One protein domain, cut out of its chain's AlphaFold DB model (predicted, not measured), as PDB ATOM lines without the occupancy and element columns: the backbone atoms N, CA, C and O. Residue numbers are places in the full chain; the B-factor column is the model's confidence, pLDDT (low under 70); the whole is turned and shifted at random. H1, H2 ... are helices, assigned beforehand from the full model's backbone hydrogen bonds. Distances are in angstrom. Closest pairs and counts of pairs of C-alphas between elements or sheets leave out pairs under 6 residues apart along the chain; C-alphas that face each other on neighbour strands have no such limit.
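AT A GLANCE: This is residues 414 to 506 and 512 to 574 of the 827 residues of the protein "Hypothetical protein" of Brandtodinium nutricula (UniProt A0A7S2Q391). Two helical lobes meet at a corner and spread as a V: one arm is built on the hairpin of H3 and H4, with H1 and H2 packed on H4, the other on the hairpin of H7 and H8. H5, joined to the end of H4 at the corner, crosses the linked end of H7 and H8, while H6 packs on them farther along. The 156 printed residues have eight named helices, H1 to H8 in chain order, and no named strand: all helix. The whole is compact, with a radius of gyration of the C-alphas of 17.1 A, and elongated, spanning 56 by 32 by 30 A.

IN THESE COORDINATES: H1, residues 414 to 423, begins at C-alpha 414 (-38.880, 24.727, 43.219). H2 is residues 427 to 430, H3 441 to 452, and H4 465 to 488, 34.5 A long. H5 is residues 490 to 501, H6 513 to 520, and H7 528 to 543, 22.7 A. H8, residues 556 to 573, 25.9 A, ends at C-alpha 573 (-0.871, 33.202, 60.794).

HOW THE PARTS SIT: H4, the hub, touches H1, H2, H3 and H5. H3 and H4 form a hairpin at a shallow tilt of 1 degrees, opposite ways, closest at the C-alphas of Ala 441 and Glu 483, 5.4 A. H5 touches H4 with residues 492 to 493 alone, closest at the C-alphas of Tyr 486 and Thr 493, 5.6 A. H7 and H8 form a hairpin at 4 degrees, shallow, closest at the C-alphas of Ala 535 and Leu 565, 5.9 A. H6 touches H8 at a steep tilt of 45 degrees, the C-alphas of Ala 516 and Ala 568 being closest, 4.3 A. Among the pairs that stay apart are H4 and H8. Every O i to N i+4 pair is within hydrogen-bond range in H1 and H3 to H8; H2 is too short for one, and its one O i to N i+3 pair is not within range.

THE WHOLE: The C-alphas farthest apart, of Gly 462 and Gln 527, are 57.0 A apart. Residues 507 to 511 are not printed; C-alphas 506 and 512 are 7.9 A apart across the cut. The links H3 to H4 and H7 to H8 are long. The pLDDT is under 70 at residues 424, 503 to 506, 548 to 552 and 554.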
ATOM      1  N   ALA A 414     -39.381  23.385  43.500       87.06
ATOM      2  CA  ALA A 414     -38.880  24.727  43.219       87.06
ATOM      3  C   ALA A 414     -37.686  25.056  44.120       87.06
ATOM      4  O   ALA A 414     -36.649  25.514  43.639       87.06
ATOM      5  N   ALA A 415     -37.799  24.725  45.411       86.88
ATOM      6  CA  ALA A 415     -36.701  24.853  46.363       86.88
ATOM      7  C   ALA A 415     -35.476  24.012  45.960       86.88
ATOM      8  O   ALA A 415     -34.345  24.460  46.124       86.88
ATOM      9  N   GLU A 416     -35.685  22.813  45.406       89.75
ATOM     10  CA  GLU A 416     -34.589  21.946  44.965       89.75
ATOM     11  C   GLU A 416     -33.897  22.456  43.697       89.75
ATOM     12  O   GLU A 416     -32.670  22.439  43.624       89.75
ATOM     13  N   ILE A 417     -34.662  22.951  42.719       88.88
ATOM     14  CA  ILE A 417     -34.110  23.604  41.524       88.88
ATOM     15  C   ILE A 417     -33.225  24.778  41.951       88.88
ATOM     16  O   ILE A 417     -32.066  24.856  41.546       88.88
ATOM     17  N   GLN A 418     -33.740  25.639  42.831       88.25
ATOM     18  CA  GLN A 418     -32.994  26.780  43.349       88.25
ATOM     19  C   GLN A 418     -31.720  26.344  44.091       88.25
ATOM     20  O   GLN A 418     -30.640  26.871  43.826       88.25
ATOM     21  N   ARG A 419     -31.814  25.322  44.954       89.00
ATOM     22  CA  ARG A 419     -30.667  24.761  45.686       89.00
ATOM     23  C   ARG A 419     -29.562  24.281  44.742       89.00
ATOM     24  O   ARG A 419     -28.398  24.590  44.973       89.00
ATOM     25  N   VAL A 420     -29.901  23.540  43.685       87.88
ATOM     26  CA  VAL A 420     -28.926  23.039  42.696       87.88
ATOM     27  C   VAL A 420     -28.254  24.187  41.942       87.88
ATOM     28  O   VAL A 420     -27.039  24.164  41.736       87.88
ATOM     29  N   LEU A 421     -29.028  25.200  41.537       87.31
ATOM     30  CA  LEU A 421     -28.492  26.371  40.843       87.31
ATOM     31  C   LEU A 421     -27.496  27.145  41.715       87.31
ATOM     32  O   LEU A 421     -26.471  27.583  41.193       87.31
ATOM     33  N   GLU A 422     -27.783  27.264  43.016       82.38
ATOM     34  CA  GLU A 422     -26.934  27.913  44.023       82.38
ATOM     35  C   GLU A 422     -25.719  27.073  44.446       82.38
ATOM     36  O   GLU A 422     -24.694  27.638  44.828       82.38
ATOM     37  N   ALA A 423     -25.827  25.740  44.404       80.62
ATOM     38  CA  ALA A 423     -24.757  24.825  44.801       80.62
ATOM     39  C   ALA A 423     -23.596  24.811  43.795       80.62
ATOM     40  O   ALA A 423     -22.444  24.645  44.193       80.62
ATOM     41  N   ALA A 424     -23.866  25.014  42.502       68.94
ATOM     42  CA  ALA A 424     -22.819  25.072  41.488       68.94
ATOM     43  C   ALA A 424     -21.856  26.258  41.743       68.94
ATOM     44  O   ALA A 424     -22.307  27.380  41.973       68.94
ATOM     45  N   PRO A 425     -20.527  26.049  41.670       73.38
ATOM     46  CA  PRO A 425     -19.868  24.935  40.985       73.38
ATOM     47  C   PRO A 425     -19.682  23.624  41.773       73.38
ATOM     48  O   PRO A 425     -19.286  22.663  41.125       73.38
ATOM     49  N   ASP A 426     -20.010  23.557  43.073       84.19
ATOM     50  CA  ASP A 426     -19.767  22.398  43.959       84.19
ATOM     51  C   ASP A 426     -20.490  21.134  43.483       84.19
ATOM     52  O   ASP A 426     -21.689  20.957  43.718       84.19
ATOM     53  N   SER A 427     -19.758  20.244  42.812       88.75
ATOM     54  CA  SER A 427     -20.336  19.065  42.156       88.75
ATOM     55  C   SER A 427     -20.978  18.102  43.163       88.75
ATOM     56  O   SER A 427     -22.051  17.551  42.910       88.75
ATOM     57  N   PHE A 428     -20.379  17.926  44.342       89.50
ATOM     58  CA  PHE A 428     -20.936  17.045  45.373       89.50
ATOM     59  C   PHE A 428     -22.199  17.645  45.994       89.50
ATOM     60  O   PHE A 428     -23.194  16.938  46.157       89.50
ATOM     61  N   ALA A 429     -22.193  18.952  46.294       87.62
ATOM     62  CA  ALA A 429     -23.374  19.617  46.826       87.62
ATOM     63  C   ALA A 429     -24.498  19.649  45.787       87.62
ATOM     64  O   ALA A 429     -25.641  19.380  46.143       87.62
ATOM     65  N   ALA A 430     -24.209  19.875  44.502       88.81
ATOM     66  CA  ALA A 430     -25.208  19.789  43.434       88.81
ATOM     67  C   ALA A 430     -25.895  18.409  43.403       88.81
ATOM     68  O   ALA A 430     -27.120  18.340  43.295       88.81
ATOM     69  N   LEU A 431     -25.137  17.327  43.620       90.50
ATOM     70  CA  LEU A 431     -25.650  15.958  43.759       90.50
ATOM     71  C   LEU A 431     -26.185  15.603  45.159       90.50
ATOM     72  O   LEU A 431     -26.624  14.476  45.382       90.50
ATOM     73  N   GLY A 432     -26.174  16.542  46.104       87.69
ATOM     74  CA  GLY A 432     -26.644  16.318  47.469       87.69
ATOM     75  C   GLY A 432     -25.919  15.175  48.184       87.69
ATOM     76  O   GLY A 432     -26.551  14.432  48.928       87.69
ATOM     77  N   LEU A 433     -24.627  14.989  47.896       88.06
ATOM     78  CA  LEU A 433     -23.751  14.078  48.636       88.06
ATOM     79  C   LEU A 433     -23.295  14.793  49.910       88.06
ATOM     80  O   LEU A 433     -22.682  15.855  49.812       88.06
ATOM     81  N   GLY A 434     -23.624  14.246  51.078       84.00
ATOM     82  CA  GLY A 434     -23.251  14.787  52.388       84.00
ATOM     83  C   GLY A 434     -22.042  14.090  53.019       84.00
ATOM     84  O   GLY A 434     -21.387  13.251  52.402       84.00
ATOM     85  N   ALA A 435     -21.750  14.420  54.280       76.12
ATOM     86  CA  ALA A 435     -20.604  13.880  55.019       76.12
ATOM     87  C   ALA A 435     -20.654  12.360  55.284       76.12
ATOM     88  O   ALA A 435     -19.604  11.734  55.403       76.12
ATOM     89  N   GLU A 436     -21.849  11.767  55.387       80.50
ATOM     90  CA  GLU A 436     -22.018  10.326  55.646       80.50
ATOM     91  C   GLU A 436     -22.049   9.471  54.366       80.50
ATOM     92  O   GLU A 436     -21.980   8.242  54.440       80.50
ATOM     93  N   ASP A 437     -22.136  10.101  53.191       84.75
ATOM     94  CA  ASP A 437     -22.241   9.396  51.915       84.75
ATOM     95  C   ASP A 437     -20.863   8.949  51.402       84.75
ATOM     96  O   ASP A 437     -19.866   9.670  51.504       84.75
ATOM     97  N   SER A 438     -20.792   7.761  50.787       85.94
ATOM     98  CA  SER A 438     -19.558   7.325  50.127       85.94
ATOM     99  C   SER A 438     -19.310   8.143  48.860       85.94
ATOM    100  O   SER A 438     -20.210   8.355  48.044       85.94
ATOM    101  N   VAL A 439     -18.066   8.586  48.673       85.25
ATOM    102  CA  VAL A 439     -17.638   9.298  47.466       85.25
ATOM    103  C   VAL A 439     -17.062   8.280  46.492       85.25
ATOM    104  O   VAL A 439     -15.869   7.991  46.510       85.25
ATOM    105  N   ASP A 440     -17.930   7.694  45.675       87.31
ATOM    106  CA  ASP A 440     -17.565   6.792  44.585       87.31
ATOM    107  C   ASP A 440     -18.550   6.939  43.409       87.31
ATOM    108  O   ASP A 440     -19.657   7.472  43.554       87.31
ATOM    109  N   ALA A 441     -18.162   6.450  42.226       84.69
ATOM    110  CA  ALA A 441     -18.984   6.554  41.017       84.69
ATOM    111  C   ALA A 441     -20.361   5.866  41.150       84.69
ATOM    112  O   ALA A 441     -21.326   6.249  40.484       84.69
ATOM    113  N   LYS A 442     -20.494   4.847  42.011       89.81
ATOM    114  CA  LYS A 442     -21.763   4.134  42.224       89.81
ATOM    115  C   LYS A 442     -22.722   4.981  43.060       89.81
ATOM    116  O   LYS A 442     -23.893   5.092  42.696       89.81
ATOM    117  N   SER A 443     -22.233   5.582  44.136       90.12
ATOM    118  CA  SER A 443     -22.970   6.492  45.009       90.12
ATOM    119  C   SER A 443     -23.429   7.736  44.247       90.12
ATOM    120  O   SER A 443     -24.627   8.032  44.215       90.12
ATOM    121  N   ALA A 444     -22.528   8.371  43.485       89.56
ATOM    122  CA  ALA A 444     -22.859   9.525  42.648       89.56
ATOM    123  C   ALA A 444     -23.997   9.216  41.652       89.56
ATOM    124  O   ALA A 444     -24.953   9.986  41.544       89.56
ATOM    125  N   LYS A 445     -23.983   8.040  41.000       92.31
ATOM    126  CA  LYS A 445     -25.078   7.586  40.113       92.31
ATOM    127  C   LYS A 445     -26.407   7.402  40.835       92.31
ATOM    128  O   LYS A 445     -27.463   7.667  40.255       92.31
ATOM    129  N   VAL A 446     -26.388   6.902  42.070       92.31
ATOM    130  CA  VAL A 446     -27.607   6.722  42.873       92.31
ATOM    131  C   VAL A 446     -28.224   8.078  43.213       92.31
ATOM    132  O   VAL A 446     -29.435   8.244  43.049       92.31
ATOM    133  N   HIS A 447     -27.408   9.046  43.630       91.31
ATOM    134  CA  HIS A 447     -27.857  10.405  43.936       91.31
ATOM    135  C   HIS A 447     -28.352  11.136  42.684       91.31
ATOM    136  O   HIS A 447     -29.463  11.672  42.695       91.31
ATOM    137  N   TYR A 448     -27.616  11.035  41.574       94.00
ATOM    138  CA  TYR A 448     -28.031  11.552  40.270       94.00
ATOM    139  C   TYR A 448     -29.427  11.056  39.883       94.00
ATOM    140  O   TYR A 448     -30.309  11.860  39.613       94.00
ATOM    141  N   ARG A 449     -29.681   9.740  39.926       92.62
ATOM    142  CA  ARG A 449     -30.989   9.175  39.535       92.62
ATOM    143  C   ARG A 449     -32.145   9.720  40.374       92.62
ATOM    144  O   ARG A 449     -33.232   9.933  39.842       92.62
ATOM    145  N   LYS A 450     -31.922   9.938  41.676       88.94
ATOM    146  CA  LYS A 450     -32.929  10.515  42.580       88.94
ATOM    147  C   LYS A 450     -33.194  11.989  42.251       88.94
ATOM    148  O   LYS A 450     -34.352  12.392  42.168       88.94
ATOM    149  N   LEU A 451     -32.135  12.771  42.042       89.88
ATOM    150  CA  LEU A 451     -32.203  14.218  41.812       89.88
ATOM    151  C   LEU A 451     -32.662  14.586  40.405       89.88
ATOM    152  O   LEU A 451     -33.547  15.423  40.262       89.88
ATOM    153  N   ALA A 452     -32.145  13.917  39.377       90.62
ATOM    154  CA  ALA A 452     -32.498  14.130  37.975       90.62
ATOM    155  C   ALA A 452     -34.010  13.992  37.741       90.62
ATOM    156  O   ALA A 452     -34.606  14.790  37.026       90.62
ATOM    157  N   LEU A 453     -34.666  13.034  38.411       89.38
ATOM    158  CA  LEU A 453     -36.123  12.871  38.358       89.38
ATOM    159  C   LEU A 453     -36.896  14.007  39.030       89.38
ATOM    160  O   LEU A 453     -38.070  14.192  38.699       89.38
ATOM    161  N   LYS A 454     -36.274  14.698  39.987       87.56
ATOM    162  CA  LYS A 454     -36.865  15.777  40.776       87.56
ATOM    163  C   LYS A 454     -36.703  17.126  40.083       87.56
ATOM    164  O   LYS A 454     -37.681  17.851  39.974       87.56
ATOM    165  N   VAL A 455     -35.528  17.423  39.531       90.31
ATOM    166  CA  VAL A 455     -35.272  18.667  38.779       90.31
ATOM    167  C   VAL A 455     -35.598  18.558  37.281       90.31
ATOM    168  O   VAL A 455     -35.278  19.457  36.516       90.31
ATOM    169  N   HIS A 456     -36.241  17.468  36.842       91.81
ATOM    170  CA  HIS A 456     -36.540  17.240  35.425       91.81
ATOM    171  C   HIS A 456     -37.448  18.342  34.833       91.81
ATOM    172  O   HIS A 456     -38.532  18.575  35.384       91.81
ATOM    173  N   PRO A 457     -37.107  18.943  33.674       90.69
ATOM    174  CA  PRO A 457     -37.872  20.047  33.075       90.69
ATOM    175  C   PRO A 457     -39.339  19.711  32.786       90.69
ATOM    176  O   PRO A 457     -40.225  20.531  33.007       90.69
ATOM    177  N   ASP A 458     -39.618  18.480  32.347       88.56
ATOM    178  CA  ASP A 458     -40.988  18.044  32.026       88.56
ATOM    179  C   ASP A 458     -41.918  17.965  33.240       88.56
ATOM    180  O   ASP A 458     -43.137  17.994  33.082       88.56
ATOM    181  N   LYS A 459     -41.356  17.858  34.449       83.56
ATOM    182  CA  LYS A 459     -42.125  17.807  35.697       83.56
ATOM    183  C   LYS A 459     -42.217  19.163  36.385       83.56
ATOM    184  O   LYS A 459     -42.951  19.268  37.359       83.56
ATOM    185  N   ALA A 460     -41.462  20.162  35.926       85.38
ATOM    186  CA  ALA A 460     -41.463  21.493  36.508       85.38
ATOM    187  C   ALA A 460     -42.675  22.307  36.010       85.38
ATOM    188  O   ALA A 460     -43.041  22.212  34.828       85.38
ATOM    189  N   PRO A 461     -43.301  23.121  36.879       83.50
ATOM    190  CA  PRO A 461     -44.342  24.051  36.459       83.50
ATOM    191  C   PRO A 461     -43.779  25.080  35.461       83.50
ATOM    192  O   PRO A 461     -42.569  25.291  35.367       83.50
ATOM    193  N   GLY A 462     -44.654  25.643  34.620       84.06
ATOM    194  CA  GLY A 462     -44.256  26.359  33.397       84.06
ATOM    195  C   GLY A 462     -43.323  27.555  33.617       84.06
ATOM    196  O   GLY A 462     -42.468  27.817  32.778       84.06
ATOM    197  N   ASP A 463     -43.455  28.224  34.755       88.06
ATOM    198  CA  ASP A 463     -42.634  29.336  35.240       88.06
ATOM    199  C   ASP A 463     -41.205  28.925  35.646       88.06
ATOM    200  O   ASP A 463     -40.283  29.736  35.565       88.06
ATOM    201  N   LEU A 464     -40.987  27.658  36.012       88.56
ATOM    202  CA  LEU A 464     -39.691  27.134  36.461       88.56
ATOM    203  C   LEU A 464     -38.976  26.260  35.425       88.56
ATOM    204  O   LEU A 464     -37.872  25.795  35.694       88.56
ATOM    205  N   LYS A 465     -39.555  26.032  34.240       90.00
ATOM    206  CA  LYS A 465     -38.986  25.116  33.232       90.00
ATOM    207  C   LYS A 465     -37.564  25.464  32.791       90.00
ATOM    208  O   LYS A 465     -36.743  24.558  32.666       90.00
ATOM    209  N   GLU A 466     -37.261  26.743  32.577       90.88
ATOM    210  CA  GLU A 466     -35.912  27.177  32.182       90.88
ATOM    211  C   GLU A 466     -34.898  26.959  33.315       90.88
ATOM    212  O   GLU A 466     -33.851  26.350  33.100       90.88
ATOM    213  N   HIS A 467     -35.254  27.340  34.546       90.31
ATOM    214  CA  HIS A 467     -34.438  27.088  35.739       90.31
ATOM    215  C   HIS A 467     -34.233  25.583  35.986       90.31
ATOM    216  O   HIS A 467     -33.131  25.154  36.319       90.31
ATOM    217  N   ALA A 468     -35.267  24.763  35.772       91.00
ATOM    218  CA  ALA A 468     -35.203  23.307  35.885       91.00
ATOM    219  C   ALA A 468     -34.265  22.692  34.838       91.00
ATOM    220  O   ALA A 468     -33.493  21.792  35.155       91.00
ATOM    221  N   LYS A 469     -34.285  23.201  33.600       93.62
ATOM    222  CA  LYS A 469     -33.375  22.776  32.528       93.62
ATOM    223  C   LYS A 469     -31.921  23.099  32.855       93.62
ATOM    224  O   LYS A 469     -31.061  22.237  32.687       93.62
ATOM    225  N   GLU A 470     -31.648  24.301  33.355       92.62
ATOM    226  CA  GLU A 470     -30.305  24.677  33.797       92.62
ATOM    227  C   GLU A 470     -29.850  23.842  35.008       92.62
ATOM    228  O   GLU A 470     -28.729  23.333  35.024       92.62
ATOM    229  N   ALA A 471     -30.724  23.645  36.000       91.50
ATOM    230  CA  ALA A 471     -30.439  22.812  37.166       91.50
ATOM    231  C   ALA A 471     -30.137  21.363  36.760       91.50
ATOM    232  O   ALA A 471     -29.134  20.807  37.194       91.50
ATOM    233  N   PHE A 472     -30.949  20.767  35.884       93.69
ATOM    234  CA  PHE A 472     -30.738  19.412  35.373       93.69
ATOM    235  C   PHE A 472     -29.369  19.262  34.693       93.69
ATOM    236  O   PHE A 472     -28.620  18.346  35.031       93.69
ATOM    237  N   ALA A 473     -28.994  20.212  33.830       92.81
ATOM    238  CA  ALA A 473     -27.680  20.226  33.187       92.81
ATOM    239  C   ALA A 473     -26.526  20.341  34.203       92.81
ATOM    240  O   ALA A 473     -25.485  19.705  34.039       92.81
ATOM    241  N   LYS A 474     -26.700  21.114  35.286       91.50
ATOM    242  CA  LYS A 474     -25.714  21.202  36.378       91.50
ATOM    243  C   LYS A 474     -25.586  19.892  37.160       91.50
ATOM    244  O   LYS A 474     -24.471  19.540  37.532       91.50
ATOM    245  N   VAL A 475     -26.682  19.162  37.385       92.81
ATOM    246  CA  VAL A 475     -26.658  17.836  38.036       92.81
ATOM    247  C   VAL A 475     -25.953  16.798  37.153       92.81
ATOM    248  O   VAL A 475     -25.173  15.998  37.668       92.81
ATOM    249  N   GLU A 476     -26.177  16.821  35.835       92.81
ATOM    250  CA  GLU A 476     -25.451  15.968  34.876       92.81
ATOM    251  C   GLU A 476     -23.953  16.278  34.862       92.81
ATOM    252  O   GLU A 476     -23.137  15.385  35.091       92.81
ATOM    253  N   ALA A 477     -23.590  17.552  34.702       90.62
ATOM    254  CA  ALA A 477     -22.194  17.978  34.716       90.62
ATOM    255  C   ALA A 477     -21.496  17.647  36.047       90.62
ATOM    256  O   ALA A 477     -20.309  17.325  36.064       90.62
ATOM    257  N   ALA A 478     -22.218  17.711  37.170       90.44
ATOM    258  CA  ALA A 478     -21.696  17.331  38.477       90.44
ATOM    259  C   ALA A 478     -21.379  15.830  38.566       90.44
ATOM    260  O   ALA A 478     -20.322  15.469  39.081       90.44
ATOM    261  N   LEU A 479     -22.247  14.958  38.038       92.19
ATOM    262  CA  LEU A 479     -21.978  13.517  37.973       92.19
ATOM    263  C   LEU A 479     -20.724  13.228  37.145       92.19
ATOM    264  O   LEU A 479     -19.820  12.557  37.641       92.19
ATOM    265  N   GLU A 480     -20.655  13.772  35.929       90.19
ATOM    266  CA  GLU A 480     -19.515  13.572  35.027       90.19
ATOM    267  C   GLU A 480     -18.200  14.034  35.666       90.19
ATOM    268  O   GLU A 480     -17.181  13.348  35.576       90.19
ATOM    269  N   ARG A 481     -18.215  15.175  36.368       89.06
ATOM    270  CA  ARG A 481     -17.039  15.683  37.086       89.06
ATOM    271  C   ARG A 481     -16.624  14.785  38.239       89.06
ATOM    272  O   ARG A 481     -15.430  14.553  38.391       89.06
ATOM    273  N   ILE A 482     -17.560  14.291  39.051       89.56
ATOM    274  CA  ILE A 482     -17.222  13.391  40.164       89.56
ATOM    275  C   ILE A 482     -16.645  12.078  39.636       89.56
ATOM    276  O   ILE A 482     -15.650  11.608  40.184       89.56
ATOM    277  N   GLU A 483     -17.211  11.511  38.566       90.19
ATOM    278  CA  GLU A 483     -16.647  10.319  37.917       90.19
ATOM    279  C   GLU A 483     -15.232  10.588  37.393       90.19
ATOM    280  O   GLU A 483     -14.306   9.859  37.739       90.19
ATOM    281  N   ALA A 484     -15.037  11.685  36.654       88.62
ATOM    282  CA  ALA A 484     -13.729  12.055  36.121       88.62
ATOM    283  C   ALA A 484     -12.683  12.308  37.222       88.62
ATOM    284  O   ALA A 484     -11.531  11.905  37.082       88.62
ATOM    285  N   MET A 485     -13.071  12.962  38.324       90.00
ATOM    286  CA  MET A 485     -12.190  13.180  39.477       90.00
ATOM    287  C   MET A 485     -11.822  11.855  40.152       90.00
ATOM    288  O   MET A 485     -10.645  11.623  40.434       90.00
ATOM    289  N   TYR A 486     -12.801  10.972  40.370       90.12
ATOM    290  CA  TYR A 486     -12.579   9.685  41.029       90.12
ATOM    291  C   TYR A 486     -11.680   8.760  40.201       90.12
ATOM    292  O   TYR A 486     -10.790   8.113  40.757       90.12
ATOM    293  N   ASP A 487     -11.876   8.742  38.880       89.00
ATOM    294  CA  ASP A 487     -11.042   7.990  37.940       89.00
ATOM    295  C   ASP A 487      -9.611   8.548  37.864       89.00
ATOM    296  O   ASP A 487      -8.663   7.781  37.686       89.00
ATOM    297  N   ALA A 488      -9.436   9.865  38.029       89.25
ATOM    298  CA  ALA A 488      -8.118  10.495  38.083       89.25
ATOM    299  C   ALA A 488      -7.362  10.149  39.379       89.25
ATOM    300  O   ALA A 488      -6.230   9.668  39.323       89.25
ATOM    301  N   ASP A 489      -7.974  10.384  40.546       92.50
ATOM    302  CA  ASP A 489      -7.454   9.943  41.843       92.50
ATOM    303  C   ASP A 489      -8.582   9.867  42.891       92.50
ATOM    304  O   ASP A 489      -9.126  10.874  43.363       92.50
ATOM    305  N   ALA A 490      -8.907   8.641  43.310       91.12
ATOM    306  CA  ALA A 490      -9.954   8.382  44.295       91.12
ATOM    307  C   ALA A 490      -9.669   9.025  45.665       91.12
ATOM    308  O   ALA A 490     -10.586   9.529  46.313       91.12
ATOM    309  N   LYS A 491      -8.406   9.044  46.118       91.62
ATOM    310  CA  LYS A 491      -8.042   9.620  47.423       91.62
ATOM    311  C   LYS A 491      -8.194  11.136  47.403       91.62
ATOM    312  O   LYS A 491      -8.735  11.702  48.348       91.62
ATOM    313  N   ALA A 492      -7.756  11.782  46.327       91.44
ATOM    314  CA  ALA A 492      -7.886  13.221  46.155       91.44
ATOM    315  C   ALA A 492      -9.350  13.659  46.038       91.44
ATOM    316  O   ALA A 492      -9.713  14.705  46.565       91.44
ATOM    317  N   THR A 493     -10.202  12.839  45.419       91.25
ATOM    318  CA  THR A 493     -11.651  13.091  45.325       91.25
ATOM    319  C   THR A 493     -12.332  13.016  46.695       91.25
ATOM    320  O   THR A 493     -13.139  13.883  47.030       91.25
ATOM    321  N   ILE A 494     -11.979  12.020  47.517       91.12
ATOM    322  CA  ILE A 494     -12.486  11.896  48.895       91.12
ATOM    323  C   ILE A 494     -12.015  13.078  49.752       91.12
ATOM    324  O   ILE A 494     -12.821  13.681  50.461       91.12
ATOM    325  N   GLU A 495     -10.732  13.440  49.667       90.38
ATOM    326  CA  GLU A 495     -10.184  14.569  50.425       90.38
ATOM    327  C   GLU A 495     -10.818  15.900  49.992       90.38
ATOM    328  O   GLU A 495     -11.151  16.729  50.836       90.38
ATOM    329  N   LEU A 496     -11.070  16.088  48.692       89.94
ATOM    330  CA  LEU A 496     -11.798  17.246  48.179       89.94
ATOM    331  C   LEU A 496     -13.204  17.350  48.789       89.94
ATOM    332  O   LEU A 496     -13.590  18.422  49.256       89.94
ATOM    333  N   HIS A 497     -13.955  16.245  48.821       89.12
ATOM    334  CA  HIS A 497     -15.286  16.225  49.433       89.12
ATOM    335  C   HIS A 497     -15.234  16.573  50.922       89.12
ATOM    336  O   HIS A 497     -16.014  17.409  51.376       89.12
ATOM    337  N   ARG A 498     -14.271  16.004  51.662       88.81
ATOM    338  CA  ARG A 498     -14.035  16.306  53.083       88.81
ATOM    339  C   ARG A 498     -13.764  17.797  53.311       88.81
ATOM    340  O   ARG A 498     -14.354  18.390  54.211       88.81
ATOM    341  N   LEU A 499     -12.872  18.399  52.523       87.75
ATOM    342  CA  LEU A 499     -12.516  19.816  52.661       87.75
ATOM    343  C   LEU A 499     -13.720  20.726  52.412       87.75
ATOM    344  O   LEU A 499     -13.930  21.682  53.157       87.75
ATOM    345  N   LEU A 500     -14.521  20.416  51.391       84.56
ATOM    346  CA  LEU A 500     -15.725  21.176  51.075       84.56
ATOM    347  C   LEU A 500     -16.824  20.988  52.135       84.56
ATOM    348  O   LEU A 500     -17.472  21.972  52.475       84.56
ATOM    349  N   GLU A 501     -17.011  19.790  52.705       82.00
ATOM    350  CA  GLU A 501     -17.970  19.541  53.806       82.00
ATOM    351  C   GLU A 501     -17.685  20.409  55.031       82.00
ATOM    352  O   GLU A 501     -18.604  20.906  55.677       82.00
ATOM    353  N   LEU A 502     -16.408  20.635  55.340       79.25
ATOM    354  CA  LEU A 502     -16.023  21.472  56.471       79.25
ATOM    355  C   LEU A 502     -16.353  22.961  56.239       79.25
ATOM    356  O   LEU A 502     -16.187  23.741  57.169       79.25
ATOM    357  N   ALA A 503     -16.831  23.377  55.056       67.75
ATOM    358  CA  ALA A 503     -17.306  24.737  54.783       67.75
ATOM    359  C   ALA A 503     -18.612  25.075  55.530       67.75
ATOM    360  O   ALA A 503     -19.714  24.893  55.005       67.75
ATOM    361  N   GLY A 504     -18.489  25.576  56.760       60.34
ATOM    362  CA  GLY A 504     -19.619  25.997  57.595       60.34
ATOM    363  C   GLY A 504     -20.002  27.478  57.469       60.34
ATOM    364  O   GLY A 504     -19.261  28.298  56.927       60.34
ATOM    365  N   GLU A 505     -21.172  27.819  58.020       56.19
ATOM    366  CA  GLU A 505     -21.580  29.202  58.299       56.19
ATOM    367  C   GLU A 505     -20.751  29.770  59.450       56.19
ATOM    368  O   GLU A 505     -20.640  29.161  60.515       56.19
ATOM    369  N   VAL A 506     -20.196  30.963  59.252       57.91
ATOM    370  CA  VAL A 506     -19.610  31.733  60.346       57.91
ATOM    371  C   VAL A 506     -20.174  33.137  60.285       57.91
ATOM    372  O   VAL A 506     -20.090  33.808  59.259       57.91
ATOM    373  N   PRO A 512     -12.724  31.100  61.880       81.31
ATOM    374  CA  PRO A 512     -12.317  30.752  63.230       81.31
ATOM    375  C   PRO A 512     -11.113  29.814  63.209       81.31
ATOM    376  O   PRO A 512     -11.040  28.876  62.417       81.31
ATOM    377  N   ARG A 513     -10.185  30.016  64.144       85.81
ATOM    378  CA  ARG A 513      -8.973  29.189  64.240       85.81
ATOM    379  C   ARG A 513      -9.261  27.717  64.547       85.81
ATOM    380  O   ARG A 513      -8.453  26.870  64.190       85.81
ATOM    381  N   SER A 514     -10.371  27.411  65.221       84.69
ATOM    382  CA  SER A 514     -10.830  26.030  65.428       84.69
ATOM    383  C   SER A 514     -11.175  25.374  64.094       84.69
ATOM    384  O   SER A 514     -10.654  24.309  63.779       84.69
ATOM    385  N   TRP A 515     -11.958  26.067  63.269       85.12
ATOM    386  CA  TRP A 515     -12.312  25.606  61.935       85.12
ATOM    387  C   TRP A 515     -11.074  25.471  61.033       85.12
ATOM    388  O   TRP A 515     -10.876  24.415  60.434       85.12
ATOM    389  N   ALA A 516     -10.180  26.465  61.019       88.75
ATOM    390  CA  ALA A 516      -8.926  26.393  60.265       88.75
ATOM    391  C   ALA A 516      -8.088  25.150  60.627       88.75
ATOM    392  O   ALA A 516      -7.555  24.475  59.744       88.75
ATOM    393  N   ARG A 517      -8.016  24.797  61.920       90.00
ATOM    394  CA  ARG A 517      -7.345  23.568  62.378       90.00
ATOM    395  C   ARG A 517      -8.057  22.304  61.919       90.00
ATOM    396  O   ARG A 517      -7.385  21.391  61.451       90.00
ATOM    397  N   SER A 518      -9.385  22.247  62.006       88.81
ATOM    398  CA  SER A 518     -10.161  21.095  61.523       88.81
ATOM    399  C   SER A 518      -9.972  20.863  60.023       88.81
ATOM    400  O   SER A 518      -9.809  19.719  59.597       88.81
ATOM    401  N   LEU A 519      -9.936  21.946  59.242       89.00
ATOM    402  CA  LEU A 519      -9.735  21.922  57.794       89.00
ATOM    403  C   LEU A 519      -8.348  21.382  57.422       89.00
ATOM    404  O   LEU A 519      -8.229  20.576  56.507       89.00
ATOM    405  N   LEU A 520      -7.321  21.747  58.191       91.12
ATOM    406  CA  LEU A 520      -5.951  21.250  58.022       91.12
ATOM    407  C   LEU A 520      -5.672  19.924  58.754       91.12
ATOM    408  O   LEU A 520      -4.563  19.405  58.665       91.12
ATOM    409  N   GLY A 521      -6.633  19.367  59.502       89.56
ATOM    410  CA  GLY A 521      -6.424  18.160  60.313       89.56
ATOM    411  C   GLY A 521      -5.342  18.322  61.392       89.56
ATOM    412  O   GLY A 521      -4.513  17.430  61.581       89.56
ATOM    413  N   LEU A 522      -5.297  19.479  62.056       91.69
ATOM    414  CA  LEU A 522      -4.334  19.813  63.111       91.69
ATOM    415  C   LEU A 522      -4.948  19.644  64.507       91.69
ATOM    416  O   LEU A 522      -6.115  19.973  64.719       91.69
ATOM    417  N   GLU A 523      -4.137  19.209  65.471       89.50
ATOM    418  CA  GLU A 523      -4.511  19.188  66.889       89.50
ATOM    419  C   GLU A 523      -4.423  20.587  67.532       89.50
ATOM    420  O   GLU A 523      -3.776  21.513  67.020       89.50
ATOM    421  N   GLU A 524      -5.080  20.761  68.682       80.94
ATOM    422  CA  GLU A 524      -4.962  21.982  69.481       80.94
ATOM    423  C   GLU A 524      -3.528  22.131  70.014       80.94
ATOM    424  O   GLU A 524      -3.089  21.389  70.886       80.94
ATOM    425  N   GLY A 525      -2.783  23.101  69.476       80.81
ATOM    426  CA  GLY A 525      -1.390  23.373  69.860       80.81
ATOM    427  C   GLY A 525      -0.355  23.115  68.764       80.81
ATOM    428  O   GLY A 525       0.813  23.444  68.967       80.81
ATOM    429  N   ALA A 526      -0.772  22.601  67.600       87.06
ATOM    430  CA  ALA A 526       0.106  22.456  66.443       87.06
ATOM    431  C   ALA A 526       0.782  23.790  66.063       87.06
ATOM    432  O   ALA A 526       0.151  24.857  66.088       87.06
ATOM    433  N   GLN A 527       2.072  23.713  65.726       91.38
ATOM    434  CA  GLN A 527       2.883  24.868  65.335       91.38
ATOM    435  C   GLN A 527       2.527  25.335  63.920       91.38
ATOM    436  O   GLN A 527       1.996  24.575  63.109       91.38
ATOM    437  N   LEU A 528       2.859  26.588  63.603       90.62
ATOM    438  CA  LEU A 528       2.575  27.157  62.285       90.62
ATOM    439  C   LEU A 528       3.271  26.385  61.147       90.62
ATOM    440  O   LEU A 528       2.658  26.163  60.110       90.62
ATOM    441  N   GLU A 529       4.502  25.915  61.360       93.44
ATOM    442  CA  GLU A 529       5.245  25.121  60.367       93.44
ATOM    443  C   GLU A 529       4.522  23.813  60.003       93.44
ATOM    444  O   GLU A 529       4.505  23.409  58.842       93.44
ATOM    445  N   GLU A 530       3.874  23.164  60.975       93.75
ATOM    446  CA  GLU A 530       3.075  21.959  60.725       93.75
ATOM    447  C   GLU A 530       1.827  22.292  59.894       93.75
ATOM    448  O   GLU A 530       1.459  21.547  58.985       93.75
ATOM    449  N   ALA A 531       1.196  23.439  60.165       92.56
ATOM    450  CA  ALA A 531       0.054  23.912  59.391       92.56
ATOM    451  C   ALA A 531       0.423  24.187  57.926       92.56
ATOM    452  O   ALA A 531      -0.323  23.803  57.026       92.56
ATOM    453  N   GLU A 532       1.586  24.797  57.684       93.88
ATOM    454  CA  GLU A 532       2.120  25.040  56.338       93.88
ATOM    455  C   GLU A 532       2.383  23.728  55.590       93.88
ATOM    456  O   GLU A 532       1.984  23.582  54.433       93.88
ATOM    457  N   GLN A 533       2.989  22.743  56.262       94.25
ATOM    458  CA  GLN A 533       3.251  21.423  55.684       94.25
ATOM    459  C   GLN A 533       1.957  20.695  55.302       94.25
ATOM    460  O   GLN A 533       1.850  20.208  54.174       94.25
ATOM    461  N   LYS A 534       0.959  20.661  56.196       93.38
ATOM    462  CA  LYS A 534      -0.332  20.010  55.913       93.38
ATOM    463  C   LYS A 534      -1.104  20.717  54.802       93.38
ATOM    464  O   LYS A 534      -1.646  20.050  53.923       93.38
ATOM    465  N   ALA A 535      -1.111  22.052  54.781       92.50
ATOM    466  CA  ALA A 535      -1.749  22.814  53.707       92.50
ATOM    467  C   ALA A 535      -1.143  22.469  52.335       92.50
ATOM    468  O   ALA A 535      -1.873  22.249  51.366       92.50
ATOM    469  N   GLU A 536       0.186  22.379  52.255       92.50
ATOM    470  CA  GLU A 536       0.902  22.023  51.029       92.50
ATOM    471  C   GLU A 536       0.660  20.561  50.611       92.50
ATOM    472  O   GLU A 536       0.474  20.274  49.427       92.50
ATOM    473  N   GLU A 537       0.606  19.626  51.563       93.62
ATOM    474  CA  GLU A 537       0.275  18.219  51.301       93.62
ATOM    475  C   GLU A 537      -1.147  18.054  50.737       93.62
ATOM    476  O   GLU A 537      -1.345  17.365  49.727       93.62
ATOM    477  N   CYS A 538      -2.131  18.738  51.330       91.81
ATOM    478  CA  CYS A 538      -3.504  18.752  50.829       91.81
ATOM    479  C   CYS A 538      -3.562  19.318  49.402       91.81
ATOM    480  O   CYS A 538      -4.166  18.703  48.523       91.81
ATOM    481  N   LYS A 539      -2.875  20.433  49.118       91.06
ATOM    482  CA  LYS A 539      -2.830  21.018  47.764       91.06
ATOM    483  C   LYS A 539      -2.190  20.088  46.737       91.06
ATOM    484  O   LYS A 539      -2.745  19.922  45.653       91.06
ATOM    485  N   LYS A 540      -1.067  19.443  47.067       90.81
ATOM    486  CA  LYS A 540      -0.430  18.432  46.200       90.81
ATOM    487  C   LYS A 540      -1.348  17.247  45.929       90.81
ATOM    488  O   LYS A 540      -1.332  16.686  44.837       90.81
ATOM    489  N   THR A 541      -2.159  16.870  46.910       92.38
ATOM    490  CA  THR A 541      -3.174  15.830  46.735       92.38
ATOM    491  C   THR A 541      -4.259  16.292  45.764       92.38
ATOM    492  O   THR A 541      -4.543  15.576  44.808       92.38
ATOM    493  N   LEU A 542      -4.782  17.513  45.921       91.25
ATOM    494  CA  LEU A 542      -5.765  18.093  44.997       91.25
ATOM    495  C   LEU A 542      -5.225  18.236  43.564       91.25
ATOM    496  O   LEU A 542      -5.980  18.038  42.615       91.25
ATOM    497  N   GLN A 543      -3.927  18.518  43.380       88.75
ATOM    498  CA  GLN A 543      -3.291  18.641  42.055       88.75
ATOM    499  C   GLN A 543      -3.409  17.375  41.201       88.75
ATOM    500  O   GLN A 543      -3.396  17.458  39.973       88.75
ATOM    501  N   LYS A 544      -3.595  16.207  41.823       89.81
ATOM    502  CA  LYS A 544      -3.806  14.945  41.104       89.81
ATOM    503  C   LYS A 544      -5.124  14.907  40.323       89.81
ATOM    504  O   LYS A 544      -5.230  14.142  39.374       89.81
ATOM    505  N   LEU A 545      -6.090  15.766  40.665       87.12
ATOM    506  CA  LEU A 545      -7.376  15.900  39.966       87.12
ATOM    507  C   LEU A 545      -7.283  16.719  38.663       87.12
ATOM    508  O   LEU A 545      -8.296  16.948  37.999       87.12
ATOM    509  N   GLY A 546      -6.080  17.171  38.294       78.81
ATOM    510  CA  GLY A 546      -5.802  17.914  37.068       78.81
ATOM    511  C   GLY A 546      -5.319  19.339  37.330       78.81
ATOM    512  O   GLY A 546      -5.756  20.013  38.268       78.81
ATOM    513  N   VAL A 547      -4.417  19.815  36.469       71.19
ATOM    514  CA  VAL A 547      -3.726  21.103  36.617       71.19
ATOM    515  C   VAL A 547      -3.695  21.836  35.274       71.19
ATOM    516  O   VAL A 547      -3.459  21.226  34.231       71.19
ATOM    517  N   PHE A 548      -3.926  23.144  35.292       59.88
ATOM    518  CA  PHE A 548      -3.612  24.032  34.180       59.88
ATOM    519  C   PHE A 548      -2.087  24.160  34.004       59.88
ATOM    520  O   PHE A 548      -1.305  23.866  34.906       59.88
ATOM    521  N   ALA A 549      -1.639  24.641  32.841       56.81
ATOM    522  CA  ALA A 549      -0.213  24.790  32.520       56.81
ATOM    523  C   ALA A 549       0.573  25.709  33.484       56.81
ATOM    524  O   ALA A 549       1.799  25.684  33.502       56.81
ATOM    525  N   ASP A 550      -0.127  26.515  34.279       49.56
ATOM    526  CA  ASP A 550       0.428  27.450  35.256       49.56
ATOM    527  C   ASP A 550       0.485  26.892  36.693       49.56
ATOM    528  O   ASP A 550       0.813  27.628  37.623       49.56
ATOM    529  N   GLY A 551       0.160  25.610  36.892       61.25
ATOM    530  CA  GLY A 551       0.209  24.954  38.201       61.25
ATOM    531  C   GLY A 551      -1.075  25.069  39.035       61.25
ATOM    532  O   GLY A 551      -1.131  24.505  40.129       61.25
ATOM    533  N   ARG A 552      -2.115  25.765  38.548       64.94
ATOM    534  CA  ARG A 552      -3.410  25.892  39.241       64.94
ATOM    535  C   ARG A 552      -4.341  24.724  38.933       64.94
ATOM    536  O   ARG A 552      -4.301  24.158  37.849       64.94
ATOM    537  N   LEU A 553      -5.211  24.381  39.877       73.69
ATOM    538  CA  LEU A 553      -6.159  23.272  39.734       73.69
ATOM    539  C   LEU A 553      -7.117  23.501  38.561       73.69
ATOM    540  O   LEU A 553      -7.708  24.573  38.446       73.69
ATOM    541  N   ALA A 554      -7.268  22.482  37.710       67.25
ATOM    542  CA  ALA A 554      -8.116  22.544  36.518       67.25
ATOM    543  C   ALA A 554      -9.619  22.525  36.855       67.25
ATOM    544  O   ALA A 554     -10.435  23.071  36.114       67.25
ATOM    545  N   GLN A 555      -9.980  21.904  37.982       80.69
ATOM    546  CA  GLN A 555     -11.365  21.739  38.419       80.69
ATOM    547  C   GLN A 555     -11.812  22.895  39.336       80.69
ATOM    548  O   GLN A 555     -11.098  23.209  40.295       80.69
ATOM    549  N   PRO A 556     -13.005  23.488  39.119       78.81
ATOM    550  CA  PRO A 556     -13.535  24.572  39.955       78.81
ATOM    551  C   PRO A 556     -13.629  24.222  41.448       78.81
ATOM    552  O   PRO A 556     -13.294  25.044  42.301       78.81
ATOM    553  N   ASP A 557     -14.029  22.988  41.763       82.62
ATOM    554  CA  ASP A 557     -14.210  22.511  43.141       82.62
ATOM    555  C   ASP A 557     -12.879  22.378  43.871       82.62
ATOM    556  O   ASP A 557     -12.722  22.841  45.002       82.62
ATOM    557  N   ALA A 558     -11.884  21.816  43.183       85.19
ATOM    558  CA  ALA A 558     -10.534  21.686  43.702       85.19
ATOM    559  C   ALA A 558      -9.896  23.069  43.920       85.19
ATOM    560  O   ALA A 558      -9.298  23.315  44.967       85.19
ATOM    561  N   ALA A 559     -10.079  24.007  42.981       82.62
ATOM    562  CA  ALA A 559      -9.609  25.384  43.127       82.62
ATOM    563  C   ALA A 559     -10.242  26.096  44.337       82.62
ATOM    564  O   ALA A 559      -9.544  26.802  45.069       82.62
ATOM    565  N   ARG A 560     -11.540  25.876  44.589       82.69
ATOM    566  CA  ARG A 560     -12.233  26.389  45.779       82.69
ATOM    567  C   ARG A 560     -11.659  25.799  47.069       82.69
ATOM    568  O   ARG A 560     -11.364  26.557  47.989       82.69
ATOM    569  N   ALA A 561     -11.459  24.484  47.135       86.88
ATOM    570  CA  ALA A 561     -10.875  23.836  48.313       86.88
ATOM    571  C   ALA A 561      -9.433  24.303  48.585       86.88
ATOM    572  O   ALA A 561      -9.072  24.556  49.732       86.88
ATOM    573  N   ALA A 562      -8.625  24.508  47.539       88.44
ATOM    574  CA  ALA A 562      -7.292  25.091  47.681       88.44
ATOM    575  C   ALA A 562      -7.327  26.518  48.251       88.44
ATOM    576  O   ALA A 562      -6.532  26.835  49.133       88.44
ATOM    577  N   ALA A 563      -8.280  27.348  47.816       85.25
ATOM    578  CA  ALA A 563      -8.470  28.682  48.383       85.25
ATOM    579  C   ALA A 563      -8.896  28.631  49.863       85.25
ATOM    580  O   ALA A 563      -8.428  29.437  50.661       85.25
ATOM    581  N   MET A 564      -9.727  27.658  50.257       86.00
ATOM    582  CA  MET A 564     -10.093  27.456  51.665       86.00
ATOM    583  C   MET A 564      -8.888  27.055  52.530       86.00
ATOM    584  O   MET A 564      -8.772  27.518  53.661       86.00
ATOM    585  N   LEU A 565      -7.967  26.240  51.999       90.50
ATOM    586  CA  LEU A 565      -6.706  25.897  52.673       90.50
ATOM    587  C   LEU A 565      -5.814  27.132  52.872       90.50
ATOM    588  O   LEU A 565      -5.232  27.301  53.942       90.50
ATOM    589  N   ASP A 566      -5.734  28.013  51.869       90.12
ATOM    590  CA  ASP A 566      -5.018  29.290  51.983       90.12
ATOM    591  C   ASP A 566      -5.628  30.195  53.060       90.12
ATOM    592  O   ASP A 566      -4.907  30.830  53.831       90.12
ATOM    593  N   GLU A 567      -6.957  30.253  53.135       87.75
ATOM    594  CA  GLU A 567      -7.664  31.032  54.154       87.75
ATOM    595  C   GLU A 567      -7.480  30.454  55.557       87.75
ATOM    596  O   GLU A 567      -7.284  31.214  56.507       87.75
ATOM    597  N   ALA A 568      -7.478  29.125  55.690       89.31
ATOM    598  CA  ALA A 568      -7.194  28.448  56.950       89.31
ATOM    599  C   ALA A 568      -5.778  28.761  57.443       89.31
ATOM    600  O   ALA A 568      -5.592  29.114  58.609       89.31
ATOM    601  N   LEU A 569      -4.786  28.697  56.553       91.81
ATOM    602  CA  LEU A 569      -3.413  29.040  56.898       91.81
ATOM    603  C   LEU A 569      -3.292  30.513  57.321       91.81
ATOM    604  O   LEU A 569      -2.713  30.809  58.367       91.81
ATOM    605  N   GLU A 570      -3.902  31.430  56.568       90.81
ATOM    606  CA  GLU A 570      -3.920  32.854  56.910       90.81
ATOM    607  C   GLU A 570      -4.597  33.113  58.265       90.81
ATOM    608  O   GLU A 570      -4.087  33.903  59.055       90.81
ATOM    609  N   ALA A 571      -5.692  32.424  58.598       87.88
ATOM    610  CA  ALA A 571      -6.365  32.564  59.893       87.88
ATOM    611  C   ALA A 571      -5.496  32.110  61.086       87.88
ATOM    612  O   ALA A 571      -5.624  32.634  62.203       87.88
ATOM    613  N   LEU A 572      -4.599  31.142  60.865       89.62
ATOM    614  CA  LEU A 572      -3.623  30.694  61.860       89.62
ATOM    615  C   LEU A 572      -2.427  31.654  61.968       89.62
ATOM    616  O   LEU A 572      -1.958  31.897  63.082       89.62
ATOM    617  N   GLN A 573      -1.974  32.231  60.850       90.44
ATOM    618  CA  GLN A 573      -0.871  33.202  60.794       90.44
ATOM    619  C   GLN A 573      -1.257  34.589  61.323       90.44
ATOM    620  O   GLN A 573      -0.455  35.259  61.978       90.44
ATOM    621  N   ALA A 574      -2.469  35.049  61.021       88.88
ATOM    622  CA  ALA A 574      -2.905  36.398  61.336       88.88
ATOM    623  C   ALA A 574      -3.026  36.612  62.854       88.88
ATOM    624  O   ALA A 574      -3.417  35.691  63.581       88.88
TER     625      ALA A 574